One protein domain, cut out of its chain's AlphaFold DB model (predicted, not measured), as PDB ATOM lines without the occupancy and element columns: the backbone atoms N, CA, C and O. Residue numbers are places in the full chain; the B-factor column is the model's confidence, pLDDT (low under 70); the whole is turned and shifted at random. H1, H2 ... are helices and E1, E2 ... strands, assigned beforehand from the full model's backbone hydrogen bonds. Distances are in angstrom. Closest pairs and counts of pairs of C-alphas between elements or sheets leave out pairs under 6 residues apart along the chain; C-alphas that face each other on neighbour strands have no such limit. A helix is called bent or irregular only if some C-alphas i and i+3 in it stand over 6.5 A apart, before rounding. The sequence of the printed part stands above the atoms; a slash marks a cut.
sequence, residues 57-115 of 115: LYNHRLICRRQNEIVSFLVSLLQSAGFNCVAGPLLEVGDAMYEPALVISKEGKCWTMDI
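AT A GLANCE: This is residues 57 to 115 of the 115 residues of an uncharacterized protein of Trichuris suis (pig whipworm) (UniProt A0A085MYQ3). Look first for a small sheet of three strands, E1, E4 and E5, with one long helix, H1, over one of its faces and the other face bare, making two layers. The helix runs on past the sheet, so that its residues 57 to 65 stick out, and a small hairpin, E2 and E3, makes a second arm whose residues 92 to 97 stick out. The printed part has 59 residues with one named helix and five named strands, in the order H1, E1, E2, E3, E4, E5; its class is mixed, helices and strands. The larger sheet has the order E1, E4, E5 and the smaller E2, E3, both antiparallel. The whole is flat, spanning 40 by 35 by 11 A, and only just loose, close to compact, with a radius of gyration of the C-alphas of 12.9 A.

IN THESE COORDINATES: Begin with the larger sheet: E1 is residues 84 to 87, E4 residues 102 to 106 and E5 residues 109 to 113. Find C-alpha 102 at (41.409, -12.924, -50.376); from there E4 runs 13.7 A to C-alpha 106. E5 runs 13.6 A and ends at C-alpha 113, at (45.936, -14.818, -51.934), while E1 measures 10.3 A. H1 is residues 57 to 80; it runs 34.3 A from C-alpha 57 at (46.955, -7.399, -28.046) and is not bent. E2 is residues 91 to 93, 6.3 A, and E3 residues 96 to 98, 6.6 A.

HOW THE PARTS SIT: In the larger sheet E4 is the inner strand, and E1 and E5 are the edge strands. Between E1 and E4, at 172 degrees, N 86 and O 103 are within hydrogen-bond range at 2.8 A. E4 and E5 form a hairpin at 160 degrees, with N 104 and O 111 at 2.9 A. H1 is on this sheet at a height of 8.1 A, over E1 and along the strands, at 4 degrees to E1 on the local plane. It is only just not over E4, on which 2 of its C-alphas fall. The closest C-alphas of H1 and E1 are those of Val 75 and Cys 85, 6.1 A apart. Every O i to N i+4 pair of H1 is within hydrogen-bond range. E2 and E3 form a hairpin at 148 degrees, with N 91 and O 98 at 2.8 A; both are apart from H1.

THE WHOLE: The two C-alphas farthest apart, those of Leu 57 and Glu 107, are 40.8 A from each other. Without the stretches that stand free, the body spans 28 by 23 by 11 A. The printed part has no cut, and each of its five links is tight. The mean pLDDT of the printed part is 87.3; look at residues 57 to 62, in H1, for the values under 70.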
ATOM      1  N   LEU A  57      48.307  -7.642 -27.496       54.88
ATOM      2  CA  LEU A  57      46.955  -7.399 -28.046       54.88
ATOM      3  C   LEU A  57      46.896  -6.127 -28.906       54.88
ATOM      4  O   LEU A  57      46.181  -6.073 -29.902       54.88
ATOM      5  N   TYR A  58      47.697  -5.117 -28.558       55.66
ATOM      6  CA  TYR A  58      47.854  -3.898 -29.346       55.66
ATOM      7  C   TYR A  58      48.545  -4.146 -30.699       55.66
ATOM      8  O   TYR A  58      48.054  -3.690 -31.723       55.66
ATOM      9  N   ASN A  59      49.637  -4.921 -30.744       60.03
ATOM     10  CA  ASN A  59      50.273  -5.309 -32.009       60.03
ATOM     11  C   ASN A  59      49.403  -6.241 -32.835       60.03
ATOM     12  O   ASN A  59      49.357  -6.076 -34.040       60.03
ATOM     13  N   HIS A  60      48.765  -7.230 -32.209       63.44
ATOM     14  CA  HIS A  60      47.892  -8.160 -32.917       63.44
ATOM     15  C   HIS A  60      46.779  -7.381 -33.624       63.44
ATOM     16  O   HIS A  60      46.561  -7.547 -34.816       63.44
ATOM     17  N   ARG A  61      46.172  -6.406 -32.933       64.50
ATOM     18  CA  ARG A  61      45.218  -5.469 -33.543       64.50
ATOM     19  C   ARG A  61      45.827  -4.635 -34.667       64.50
ATOM     20  O   ARG A  61      45.148  -4.415 -35.660       64.50
ATOM     21  N   LEU A  62      47.071  -4.168 -34.539       67.56
ATOM     22  CA  LEU A  62      47.756  -3.440 -35.616       67.56
ATOM     23  C   LEU A  62      48.069  -4.336 -36.822       67.56
ATOM     24  O   LEU A  62      47.958  -3.872 -37.950       67.56
ATOM     25  N   ILE A  63      48.421  -5.603 -36.598       72.19
ATOM     26  CA  ILE A  63      48.646  -6.599 -37.650       72.19
ATOM     27  C   ILE A  63      47.330  -6.868 -38.383       72.19
ATOM     28  O   ILE A  63      47.289  -6.689 -39.594       72.19
ATOM     29  N   CYS A  64      46.243  -7.164 -37.662       71.81
ATOM     30  CA  CYS A  64      44.920  -7.341 -38.265       71.81
ATOM     31  C   CYS A  64      44.454  -6.078 -39.004       71.81
ATOM     32  O   CYS A  64      43.950  -6.169 -40.115       71.81
ATOM     33  N   ARG A  65      44.649  -4.880 -38.428       76.06
ATOM     34  CA  ARG A  65      44.308  -3.610 -39.096       76.06
ATOM     35  C   ARG A  65      45.091  -3.424 -40.385       76.06
ATOM     36  O   ARG A  65      44.491  -3.124 -41.407       76.06
ATOM     37  N   ARG A  66      46.404  -3.647 -40.349       81.56
ATOM     38  CA  ARG A  66      47.256  -3.562 -41.535       81.56
ATOM     39  C   ARG A  66      46.825  -4.566 -42.601       81.56
ATOM     40  O   ARG A  66      46.765  -4.204 -43.768       81.56
ATOM     41  N   GLN A  67      46.533  -5.807 -42.216       82.19
ATOM     42  CA  GLN A  67      46.045  -6.826 -43.142       82.19
ATOM     43  C   GLN A  67      44.722  -6.384 -43.779       82.19
ATOM     44  O   GLN A  67      44.612  -6.396 -44.999       82.19
ATOM     45  N   ASN A  68      43.774  -5.884 -42.982       83.44
ATOM     46  CA  ASN A  68      42.500  -5.361 -43.480       83.44
ATOM     47  C   ASN A  68      42.685  -4.165 -44.427       83.44
ATOM     48  O   ASN A  68      42.017  -4.096 -45.455       83.44
ATOM     49  N   GLU A  69      43.596  -3.240 -44.117       87.44
ATOM     50  CA  GLU A  69      43.918  -2.098 -44.982       87.44
ATOM     51  C   GLU A  69      44.518  -2.550 -46.320       87.44
ATOM     52  O   GLU A  69      44.092  -2.078 -47.374       87.44
ATOM     53  N   ILE A  70      45.461  -3.499 -46.297       88.38
ATOM     54  CA  ILE A  70      46.062  -4.058 -47.515       88.38
ATOM     55  C   ILE A  70      45.003  -4.790 -48.343       88.38
ATOM     56  O   ILE A  70      44.900  -4.543 -49.544       88.38
ATOM     57  N   VAL A  71      44.192  -5.648 -47.719       90.69
ATOM     58  CA  VAL A  71      43.104  -6.370 -48.393       90.69
ATOM     59  C   VAL A  71      42.119  -5.384 -49.018       90.69
ATOM     60  O   VAL A  71      41.798  -5.518 -50.195       90.69
ATOM     61  N   SER A  72      41.695  -4.350 -48.288       92.44
ATOM     62  CA  SER A  72      40.777  -3.329 -48.806       92.44
ATOM     63  C   SER A  72      41.359  -2.575 -50.002       92.44
ATOM     64  O   SER A  72      40.647  -2.321 -50.974       92.44
ATOM     65  N   PHE A  73      42.644  -2.221 -49.950       95.75
ATOM     66  CA  PHE A  73      43.331  -1.571 -51.064       95.75
ATOM     67  C   PHE A  73      43.383  -2.480 -52.299       95.75
ATOM     68  O   PHE A  73      43.042  -2.050 -53.403       95.75
ATOM     69  N   LEU A  74      43.756  -3.748 -52.114       95.06
ATOM     70  CA  LEU A  74      43.826  -4.730 -53.194       95.06
ATOM     71  C   LEU A  74      42.454  -4.995 -53.814       95.06
ATOM     72  O   LEU A  74      42.347  -5.016 -55.037       95.06
ATOM     73  N   VAL A  75      41.406  -5.135 -52.999       95.94
ATOM     74  CA  VAL A  75      40.022  -5.289 -53.470       95.94
ATOM     75  C   VAL A  75      39.624  -4.106 -54.346       95.94
ATOM     76  O   VAL A  75      39.156  -4.321 -55.460       95.94
ATOM     77  N   SER A  76      39.868  -2.869 -53.899       96.56
ATOM     78  CA  SER A  76      39.549  -1.674 -54.690       96.56
ATOM     79  C   SER A  76      40.269  -1.670 -56.041       96.56
ATOM     80  O   SER A  76      39.666  -1.348 -57.065       96.56
ATOM     81  N   LEU A  77      41.553  -2.036 -56.058       96.94
ATOM     82  CA  LEU A  77      42.353  -2.078 -57.279       96.94
ATOM     83  C   LEU A  77      41.865  -3.180 -58.232       96.94
ATOM     84  O   LEU A  77      41.675  -2.936 -59.422       96.94
ATOM     85  N   LEU A  78      41.599  -4.375 -57.712       95.69
ATOM     86  CA  LEU A  78      41.151  -5.528 -58.491       95.69
ATOM     87  C   LEU A  78      39.732  -5.334 -59.040       95.69
ATOM     88  O   LEU A  78      39.493  -5.614 -60.215       95.69
ATOM     89  N   GLN A  79      38.816  -4.776 -58.251       95.88
ATOM     90  CA  GLN A  79      37.473  -4.427 -58.717       95.88
ATOM     91  C   GLN A  79      37.521  -3.379 -59.831       95.88
ATOM     92  O   GLN A  79      36.833  -3.535 -60.839       95.88
ATOM     93  N   SER A  80      38.396  -2.370 -59.723       96.44
ATOM     94  CA  SER A  80      38.597  -1.392 -60.803       96.44
ATOM     95  C   SER A  80      39.145  -2.022 -62.093       96.44
ATOM     96  O   SER A  80      38.860  -1.543 -63.187       96.44
ATOM     97  N   ALA A  81      39.866  -3.141 -61.979       95.62
ATOM     98  CA  ALA A  81      40.351  -3.945 -63.100       95.62
ATOM     99  C   ALA A  81      39.347  -5.022 -63.583       95.62
ATOM    100  O   ALA A  81      39.683  -5.855 -64.437       95.62
ATOM    101  N   GLY A  82      38.118  -5.030 -63.052       95.69
ATOM    102  CA  GLY A  82      37.042  -5.941 -63.451       95.69
ATOM    103  C   GLY A  82      37.141  -7.352 -62.866       95.69
ATOM    104  O   GLY A  82      36.643  -8.296 -63.479       95.69
ATOM    105  N   PHE A  83      37.820  -7.528 -61.732       97.06
ATOM    106  CA  PHE A  83      37.811  -8.783 -60.978       97.06
ATOM    107  C   PHE A  83      36.672  -8.792 -59.957       97.06
ATOM    108  O   PHE A  83      36.354  -7.771 -59.347       97.06
ATOM    109  N   ASN A  84      36.116  -9.975 -59.702       95.94
ATOM    110  CA  ASN A  84      35.290 -10.216 -58.524       95.94
ATOM    111  C   ASN A  84      36.204 -10.573 -57.350       95.94
ATOM    112  O   ASN A  84      37.189 -11.291 -57.527       95.94
ATOM    113  N   CYS A  85      35.904 -10.065 -56.157       95.81
ATOM    114  CA  CYS A  85      36.755 -10.221 -54.978       95.81
ATOM    115  C   CYS A  85      35.913 -10.586 -53.752       95.81
ATOM    116  O   CYS A  85      34.882  -9.961 -53.512       95.81
ATOM    117  N   VAL A  86      36.378 -11.553 -52.961       93.56
ATOM    118  CA  VAL A  86      35.786 -11.968 -51.682       93.56
ATOM    119  C   VAL A  86      36.893 -12.008 -50.629       93.56
ATOM    120  O   VAL A  86      37.825 -12.801 -50.746       93.56
ATOM    121  N   ALA A  87      36.819 -11.129 -49.628       90.75
ATOM    122  CA  ALA A  87      37.815 -11.012 -48.558       90.75
ATOM    123  C   ALA A  87      37.486 -11.930 -47.371       90.75
ATOM    124  O   ALA A  87      36.327 -12.000 -46.966       90.75
ATOM    125  N   GLY A  88      38.503 -12.607 -46.825       84.94
ATOM    126  CA  GLY A  88      38.388 -13.530 -45.688       84.94
ATOM    127  C   GLY A  88      37.325 -14.633 -45.812       84.94
ATOM    128  O   GLY A  88      36.596 -14.846 -44.841       84.94
ATOM    129  N   PRO A  89      37.137 -15.297 -46.972       89.31
ATOM    130  CA  PRO A  89      36.164 -16.372 -47.065       89.31
ATOM    131  C   PRO A  89      36.646 -17.614 -46.318       89.31
ATOM    132  O   PRO A  89      37.831 -17.930 -46.302       89.31
ATOM    133  N   LEU A  90      35.689 -18.371 -45.797       88.69
ATOM    134  CA  LEU A  90      35.906 -19.742 -45.359       88.69
ATOM    135  C   LEU A  90      35.600 -20.673 -46.535       88.69
ATOM    136  O   LEU A  90      34.475 -20.698 -47.034       88.69
ATOM    137  N   LEU A  91      36.614 -21.397 -46.999       87.69
ATOM    138  CA  LEU A  91      36.526 -22.344 -48.104       87.69
ATOM    139  C   LEU A  91      36.626 -23.771 -47.578       87.69
ATOM    140  O   LEU A  91      37.640 -24.158 -47.000       87.69
ATOM    141  N   GLU A  92      35.592 -24.560 -47.838       92.00
ATOM    142  CA  GLU A  92      35.594 -25.997 -47.589       92.00
ATOM    143  C   GLU A  92      36.126 -26.720 -48.834       92.00
ATOM    144  O   GLU A  92      35.596 -26.560 -49.938       92.00
ATOM    145  N   VAL A  93      37.209 -27.479 -48.677       88.31
ATOM    146  CA  VAL A  93      37.833 -28.250 -49.760       88.31
ATOM    147  C   VAL A  93      38.082 -29.669 -49.261       88.31
ATOM    148  O   VAL A  93      39.068 -29.943 -48.575       88.31
ATOM    149  N   GLY A  94      37.172 -30.582 -49.613       91.44
ATOM    150  CA  GLY A  94      37.158 -31.933 -49.049       91.44
ATOM    151  C   GLY A  94      36.886 -31.876 -47.546       91.44
ATOM    152  O   GLY A  94      35.967 -31.186 -47.126       91.44
ATOM    153  N   ASP A  95      37.725 -32.536 -46.747       92.00
ATOM    154  CA  ASP A  95      37.604 -32.552 -45.278       92.00
ATOM    155  C   ASP A  95      38.365 -31.400 -44.584       92.00
ATOM    156  O   ASP A  95      38.559 -31.416 -43.367       92.00
ATOM    157  N   ALA A  96      38.856 -30.411 -45.340       87.88
ATOM    158  CA  ALA A  96      39.669 -29.314 -44.820       87.88
ATOM    159  C   ALA A  96      39.004 -27.944 -45.014       87.88
ATOM    160  O   ALA A  96      38.424 -27.649 -46.059       87.88
ATOM    161  N   MET A  97      39.161 -27.084 -44.002       88.44
ATOM    162  CA  MET A  97      38.747 -25.681 -44.032       88.44
ATOM    163  C   MET A  97      39.957 -24.780 -44.267       88.44
ATOM    164  O   MET A  97      40.953 -24.860 -43.547       88.44
ATOM    165  N   TYR A  98      39.843 -23.894 -45.250       85.19
ATOM    166  CA  TYR A  98      40.847 -22.899 -45.602       85.19
ATOM    167  C   TYR A  98      40.271 -21.499 -45.426       85.19
ATOM    168  O   TYR A  98      39.144 -21.231 -45.831       85.19
ATOM    169  N   GLU A  99      41.061 -20.593 -44.862       87.56
ATOM    170  CA  GLU A  99      40.668 -19.198 -44.651       87.56
ATOM    171  C   GLU A  99      41.686 -18.271 -45.330       87.56
ATOM    172  O   GLU A  99      42.542 -17.690 -44.657       87.56
ATOM    173  N   PRO A 100      41.682 -18.186 -46.676       89.69
ATOM    174  CA  PRO A 100      42.581 -17.284 -47.376       89.69
ATOM    175  C   PRO A 100      42.238 -15.822 -47.077       89.69
ATOM    176  O   PRO A 100      41.070 -15.465 -46.899       89.69
ATOM    177  N   ALA A 101      43.234 -14.936 -47.112       88.50
ATOM    178  CA  ALA A 101      42.979 -13.507 -46.900       88.50
ATOM    179  C   ALA A 101      42.066 -12.910 -47.992       88.50
ATOM    180  O   ALA A 101      41.243 -12.031 -47.713       88.50
ATOM    181  N   LEU A 102      42.192 -13.388 -49.234       92.50
ATOM    182  CA  LEU A 102      41.409 -12.924 -50.376       92.50
ATOM    183  C   LEU A 102      41.216 -14.031 -51.423       92.50
ATOM    184  O   LEU A 102      42.155 -14.742 -51.778       92.50
ATOM    185  N   VAL A 103      40.012 -14.118 -51.983       94.81
ATOM    186  CA  VAL A 103      39.697 -14.890 -53.192       94.81
ATOM    187  C   VAL A 103      39.323 -13.925 -54.306       94.81
ATOM    188  O   VAL A 103      38.494 -13.035 -54.114       94.81
ATOM    189  N   ILE A 104      39.914 -14.113 -55.482       96.25
ATOM    190  CA  ILE A 104      39.628 -13.318 -56.677       96.25
ATOM    191  C   ILE A 104      39.211 -14.205 -57.840       96.25
ATOM    192  O   ILE A 104      39.737 -15.304 -58.005       96.25
ATOM    193  N   SER A 105      38.292 -13.719 -58.671       96.31
ATOM    194  CA  SER A 105      37.867 -14.432 -59.874       96.31
ATOM    195  C   SER A 105      37.623 -13.509 -61.063       96.31
ATOM    196  O   SER A 105      37.174 -12.369 -60.920       96.31
ATOM    197  N   LYS A 106      37.957 -14.004 -62.257       96.50
ATOM    198  CA  LYS A 106      37.746 -13.330 -63.544       96.50
ATOM    199  C   LYS A 106      37.771 -14.360 -64.672       96.50
ATOM    200  O   LYS A 106      38.612 -15.252 -64.661       96.50
ATOM    201  N   GLU A 107      36.850 -14.240 -65.630       94.25
ATOM    202  CA  GLU A 107      36.810 -15.078 -66.848       94.25
ATOM    203  C   GLU A 107      36.866 -16.595 -66.564       94.25
ATOM    204  O   GLU A 107      37.604 -17.348 -67.196       94.25
ATOM    205  N   GLY A 108      36.104 -17.050 -65.564       93.25
ATOM    206  CA  GLY A 108      36.030 -18.469 -65.191       93.25
ATOM    207  C   GLY A 108      37.263 -19.014 -64.461       93.25
ATOM    208  O   GLY A 108      37.334 -20.212 -64.204       93.25
ATOM    209  N   LYS A 109      38.229 -18.159 -64.109       95.06
ATOM    210  CA  LYS A 109      39.396 -18.513 -63.295       95.06
ATOM    211  C   LYS A 109      39.277 -17.916 -61.898       95.06
ATOM    212  O   LYS A 109      38.741 -16.817 -61.739       95.06
ATOM    213  N   CYS A 110      39.813 -18.634 -60.914       94.50
ATOM    214  CA  CYS A 110      39.844 -18.232 -59.513       94.50
ATOM    215  C   CYS A 110      41.260 -18.362 -58.946       94.50
ATOM    216  O   CYS A 110      41.990 -19.288 -59.299       94.50
ATOM    217  N   TRP A 111      41.616 -17.459 -58.036       94.19
ATOM    218  CA  TRP A 111      42.881 -17.468 -57.305       94.19
ATOM    219  C   TRP A 111      42.648 -17.119 -55.837       94.19
ATOM    220  O   TRP A 111      41.772 -16.316 -55.513       94.19
ATOM    221  N   THR A 112      43.460 -17.701 -54.963       92.69
ATOM    222  CA  THR A 112      43.556 -17.350 -53.544       92.69
ATOM    223  C   THR A 112      44.826 -16.536 -53.306       92.69
ATOM    224  O   THR A 112      45.828 -16.708 -54.003       92.69
ATOM    225  N   MET A 113      44.791 -15.629 -52.334       87.44
ATOM    226  CA  MET A 113      45.936 -14.818 -51.934       87.44
ATOM    227  C   MET A 113      45.984 -14.698 -50.412       87.44
ATOM    228  O   MET A 113      44.998 -14.296 -49.795       87.44
ATOM    229  N   ASP A 114      47.153 -14.998 -49.849       83.69
ATOM    230  CA  ASP A 114      47.485 -14.794 -48.438       83.69
ATOM    231  C   ASP A 114      48.488 -13.645 -48.297       83.69
ATOM    232  O   ASP A 114      49.377 -13.480 -49.137       83.69
ATOM    233  N   ILE A 115      48.304 -12.824 -47.258       72.19
ATOM    234  CA  ILE A 115      48.975 -11.526 -47.056       72.19
ATOM    235  C   ILE A 115      49.643 -11.482 -45.685       72.19
ATOM    236  O   ILE A 115      48.962 -11.826 -44.695       72.19
TER     237      ILE A 115